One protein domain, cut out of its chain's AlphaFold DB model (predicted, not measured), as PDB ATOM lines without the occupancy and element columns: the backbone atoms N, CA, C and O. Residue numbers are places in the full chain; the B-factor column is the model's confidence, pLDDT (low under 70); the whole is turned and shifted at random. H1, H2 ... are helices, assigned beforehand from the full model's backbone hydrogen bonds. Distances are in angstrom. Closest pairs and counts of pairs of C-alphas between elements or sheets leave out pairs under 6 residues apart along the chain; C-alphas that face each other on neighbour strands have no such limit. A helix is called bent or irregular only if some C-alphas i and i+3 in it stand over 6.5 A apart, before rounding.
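This is residues 68 to 107 of the 216 residues of the protein "Hypothetical protein" of Brachionus calyciflorus (UniProt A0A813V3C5). Two helices make a rough T, the end of H1 coming to the middle of H2. Residues 83 to 88 loop round to H2; residues 68 to 74 and 101 to 107 stick out. The printed part has 40 residues, H1 then H2, no named strand, class all helix. It is only just compact, close to loose, radius of gyration of the C-alphas 10.4 A, spans 27 by 23 by 13 A.

H1, residues 68 to 82, only just touches H2, residues 89 to 105, with 3 pairs of C-alphas within 8 A, residue 81 alone with residues 95 to 100 alone. The closest C-alphas, of Phe 81 and Leu 95, are 7.3 A apart. Their lines are only just about perpendicular, at 70.1 degrees. O i to N i+4 pairs within hydrogen-bond range are 10 of 11 in H1, 10 of 13 in H2.

H1 runs 19.7 A from C-alpha 68 at (107.184, 166.535, 115.062). H2 runs 22.0 A to C-alpha 105 at (119.796, 174.413, 131.128), with a kink of 31 degrees near residue 96. H2 is only just irregular: C-alphas 98 and 101 are 6.7 A apart.

The printed part has no cut, and its link is short. Residues 68 and 107 have pLDDT under 70.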
ATOM      1  N   ASN A  68     106.082 165.817 115.693       68.62
ATOM      2  CA  ASN A  68     107.184 166.535 115.062       68.62
ATOM      3  C   ASN A  68     108.153 167.218 116.060       68.62
ATOM      4  O   ASN A  68     109.359 167.175 115.813       68.62
ATOM      5  N   PRO A  69     107.715 167.814 117.193       70.81
ATOM      6  CA  PRO A  69     108.651 168.354 118.181       70.81
ATOM      7  C   PRO A  69     109.530 167.276 118.828       70.81
ATOM      8  O   PRO A  69     110.735 167.485 118.956       70.81
ATOM      9  N   ILE A  70     108.957 166.119 119.182       79.69
ATOM     10  CA  ILE A  70     109.713 165.014 119.788       79.69
ATOM     11  C   ILE A  70     110.600 164.312 118.756       79.69
ATOM     12  O   ILE A  70     111.737 163.974 119.061       79.69
ATOM     13  N   GLU A  71     110.146 164.163 117.510       82.12
ATOM     14  CA  GLU A  71     110.968 163.641 116.415       82.12
ATOM     15  C   GLU A  71     112.142 164.570 116.103       82.12
ATOM     16  O   GLU A  71     113.275 164.109 115.978       82.12
ATOM     17  N   SER A  72     111.894 165.882 116.041       82.69
ATOM     18  CA  SER A  72     112.936 166.892 115.829       82.69
ATOM     19  C   SER A  72     113.946 166.896 116.973       82.69
ATOM     20  O   SER A  72     115.151 166.919 116.719       82.69
ATOM     21  N   PHE A  73     113.470 166.824 118.221       85.19
ATOM     22  CA  PHE A  73     114.331 166.689 119.392       85.19
ATOM     23  C   PHE A  73     115.165 165.410 119.313       85.19
ATOM     24  O   PHE A  73     116.385 165.482 119.374       85.19
ATOM     25  N   ASN A  74     114.540 164.253 119.079       88.31
ATOM     26  CA  ASN A  74     115.229 162.968 118.978       88.31
ATOM     27  C   ASN A  74     116.267 162.958 117.849       88.31
ATOM     28  O   ASN A  74     117.352 162.403 118.014       88.31
ATOM     29  N   ALA A  75     115.964 163.573 116.706       89.00
ATOM     30  CA  ALA A  75     116.898 163.692 115.594       89.00
ATOM     31  C   ALA A  75     118.102 164.577 115.954       89.00
ATOM     32  O   ALA A  75     119.244 164.197 115.687       89.00
ATOM     33  N   GLN A  76     117.870 165.732 116.587       88.88
ATOM     34  CA  GLN A  76     118.943 166.614 117.055       88.88
ATOM     35  C   GLN A  76     119.782 165.952 118.144       88.88
ATOM     36  O   GLN A  76     121.005 165.949 118.040       88.88
ATOM     37  N   PHE A  77     119.129 165.321 119.117       89.25
ATOM     38  CA  PHE A  77     119.763 164.592 120.206       89.25
ATOM     39  C   PHE A  77     120.699 163.502 119.672       89.25
ATOM     40  O   PHE A  77     121.886 163.465 120.001       89.25
ATOM     41  N   LYS A  78     120.184 162.654 118.769       89.62
ATOM     42  CA  LYS A  78     120.968 161.583 118.141       89.62
ATOM     43  C   LYS A  78     122.141 162.124 117.327       89.62
ATOM     44  O   LYS A  78     123.215 161.532 117.325       89.62
ATOM     45  N   LYS A  79     121.950 163.249 116.637       91.19
ATOM     46  CA  LYS A  79     122.996 163.871 115.822       91.19
ATOM     47  C   LYS A  79     124.096 164.514 116.670       91.19
ATOM     48  O   LYS A  79     125.266 164.373 116.332       91.19
ATOM     49  N   GLN A  80     123.726 165.245 117.718       90.06
ATOM     50  CA  GLN A  80     124.652 166.069 118.496       90.06
ATOM     51  C   GLN A  80     125.385 165.267 119.567       90.06
ATOM     52  O   GLN A  80     126.605 165.370 119.661       90.06
ATOM     53  N   PHE A  81     124.665 164.442 120.327       90.12
ATOM     54  CA  PHE A  81     125.230 163.799 121.511       90.12
ATOM     55  C   PHE A  81     125.609 162.346 121.246       90.12
ATOM     56  O   PHE A  81     126.734 161.927 121.517       90.12
ATOM     57  N   THR A  82     124.709 161.552 120.660       87.12
ATOM     58  CA  THR A  82     125.005 160.123 120.464       87.12
ATOM     59  C   THR A  82     125.803 159.843 119.196       87.12
ATOM     60  O   THR A  82     126.429 158.794 119.113       87.12
ATOM     61  N   LYS A  83     125.801 160.757 118.215       87.69
ATOM     62  CA  LYS A  83     126.373 160.558 116.868       87.69
ATOM     63  C   LYS A  83     125.898 159.247 116.226       87.69
ATOM     64  O   LYS A  83     126.652 158.586 115.520       87.69
ATOM     65  N   PHE A  84     124.648 158.871 116.501       85.88
ATOM     66  CA  PHE A  84     124.036 157.604 116.086       85.88
ATOM     67  C   PHE A  84     124.738 156.334 116.601       85.88
ATOM     68  O   PHE A  84     124.405 155.241 116.146       85.88
ATOM     69  N   SER A  85     125.656 156.440 117.568       87.94
ATOM     70  CA  SER A  85     126.287 155.266 118.164       87.94
ATOM     71  C   SER A  85     125.352 154.613 119.191       87.94
ATOM     72  O   SER A  85     124.759 155.321 120.016       87.94
ATOM     73  N   PRO A  86     125.223 153.276 119.191       87.69
ATOM     74  CA  PRO A  86     124.597 152.570 120.300       87.69
ATOM     75  C   PRO A  86     125.424 152.781 121.575       87.69
ATOM     76  O   PRO A  86     126.645 152.935 121.520       87.69
ATOM     77  N   ARG A  87     124.750 152.839 122.724       87.44
ATOM     78  CA  ARG A  87     125.351 153.103 124.040       87.44
ATOM     79  C   ARG A  87     124.664 152.255 125.098       87.44
ATOM     80  O   ARG A  87     123.485 151.928 124.951       87.44
ATOM     81  N   SER A  88     125.395 151.907 126.154       94.38
ATOM     82  CA  SER A  88     124.795 151.265 127.321       94.38
ATOM     83  C   SER A  88     123.865 152.242 128.050       94.38
ATOM     84  O   SER A  88     123.967 153.461 127.886       94.38
ATOM     85  N   LEU A  89     122.965 151.722 128.888       92.00
ATOM     86  CA  LEU A  89     122.077 152.568 129.691       92.00
ATOM     87  C   LEU A  89     122.871 153.530 130.592       92.00
ATOM     88  O   LEU A  89     122.522 154.704 130.684       92.00
ATOM     89  N   ILE A  90     123.959 153.053 131.204       94.88
ATOM     90  CA  ILE A  90     124.819 153.856 132.086       94.88
ATOM     91  C   ILE A  90     125.480 154.995 131.303       94.88
ATOM     92  O   ILE A  90     125.489 156.133 131.769       94.88
ATOM     93  N   ASP A  91     125.978 154.720 130.096       91.81
ATOM     94  CA  ASP A  91     126.596 155.749 129.251       91.81
ATOM     95  C   ASP A  91     125.578 156.787 128.774       91.81
ATOM     96  O   ASP A  91     125.910 157.962 128.655       91.81
ATOM     97  N   CYS A  92     124.331 156.374 128.522       90.31
ATOM     98  CA  CYS A  92     123.243 157.298 128.206       90.31
ATOM     99  C   CYS A  92     122.930 158.227 129.382       90.31
ATOM    100  O   CYS A  92     122.752 159.422 129.165       90.31
ATOM    101  N   VAL A  93     122.877 157.705 130.612       93.38
ATOM    102  CA  VAL A  93     122.634 158.527 131.810       93.38
ATOM    103  C   VAL A  93     123.758 159.544 132.001       93.38
ATOM    104  O   VAL A  93     123.466 160.722 132.179       93.38
ATOM    105  N   LYS A  94     125.026 159.123 131.886       94.00
ATOM    106  CA  LYS A  94     126.183 160.032 131.965       94.00
ATOM    107  C   LYS A  94     126.119 161.124 130.903       94.00
ATOM    108  O   LYS A  94     126.148 162.294 131.237       94.00
ATOM    109  N   LEU A  95     125.910 160.750 129.641       93.12
ATOM    110  CA  LEU A  95     125.766 161.702 128.535       93.12
ATOM    111  C   LEU A  95     124.624 162.703 128.774       93.12
ATOM    112  O   LEU A  95     124.749 163.880 128.446       93.12
ATOM    113  N   ILE A  96     123.502 162.267 129.355       92.12
ATOM    114  CA  ILE A  96     122.397 163.175 129.681       92.12
ATOM    115  C   ILE A  96     122.803 164.167 130.780       92.12
ATOM    116  O   ILE A  96     122.560 165.363 130.625       92.12
ATOM    117  N   CYS A  97     123.405 163.688 131.869       93.69
ATOM    118  CA  CYS A  97     123.807 164.520 133.003       93.69
ATOM    119  C   CYS A  97     124.953 165.476 132.667       93.69
ATOM    120  O   CYS A  97     124.882 166.651 133.019       93.69
ATOM    121  N   ASP A  98     125.971 164.974 131.974       92.25
ATOM    122  CA  ASP A  98     127.249 165.659 131.797       92.25
ATOM    123  C   ASP A  98     127.251 166.552 130.548       92.25
ATOM    124  O   ASP A  98     127.846 167.626 130.570       92.25
ATOM    125  N   ASP A  99     126.546 166.157 129.478       90.06
ATOM    126  CA  ASP A  99     126.562 166.891 128.204       90.06
ATOM    127  C   ASP A  99     125.223 167.576 127.892       90.06
ATOM    128  O   ASP A  99     125.178 168.739 127.492       90.06
ATOM    129  N   VAL A 100     124.102 166.858 128.030       90.44
ATOM    130  CA  VAL A 100     122.799 167.339 127.534       90.44
ATOM    131  C   VAL A 100     122.210 168.388 128.466       90.44
ATOM    132  O   VAL A 100     121.801 169.454 128.005       90.44
ATOM    133  N   ILE A 101     122.144 168.097 129.768       89.56
ATOM    134  CA  ILE A 101     121.542 169.002 130.750       89.56
ATOM    135  C   ILE A 101     122.228 170.372 130.732       89.56
ATOM    136  O   ILE A 101     121.485 171.337 130.570       89.56
ATOM    137  N   PRO A 102     123.567 170.503 130.807       89.25
ATOM    138  CA  PRO A 102     124.227 171.812 130.781       89.25
ATOM    139  C   PRO A 102     123.877 172.634 129.536       89.25
ATOM    140  O   PRO A 102     123.484 173.793 129.632       89.25
ATOM    141  N   VAL A 103     123.896 172.007 128.354       86.94
ATOM    142  CA  VAL A 103     123.584 172.691 127.088       86.94
ATOM    143  C   VAL A 103     122.148 173.226 127.054       86.94
ATOM    144  O   VAL A 103     121.900 174.318 126.537       86.94
ATOM    145  N   TYR A 104     121.181 172.465 127.574       83.19
ATOM    146  CA  TYR A 104     119.774 172.873 127.570       83.19
ATOM    147  C   TYR A 104     119.373 173.718 128.787       83.19
ATOM    148  O   TYR A 104     118.416 174.484 128.674       83.19
ATOM    149  N   SER A 105     120.070 173.621 129.920       82.38
ATOM    150  CA  SER A 105     119.796 174.413 131.128       82.38
ATOM    151  C   SER A 105     120.367 175.828 131.030       82.38
ATOM    152  O   SER A 105     119.738 176.773 131.499       82.38
ATOM    153  N   GLU A 106     121.497 176.003 130.340       77.38
ATOM    154  CA  GLU A 106     122.107 177.312 130.069       77.38
ATOM    155  C   GLU A 106     121.410 178.079 128.929       77.38
ATOM    156  O   GLU A 106     121.714 179.242 128.653       77.38
ATOM    157  N   SER A 107     120.440 177.455 128.254       68.12
ATOM    158  CA  SER A 107     119.645 178.104 127.214       68.12
ATOM    159  C   SER A 107     118.801 179.241 127.807       68.12
ATOM    160  O   SER A 107     117.696 179.029 128.301       68.12
TER     161      SER A 107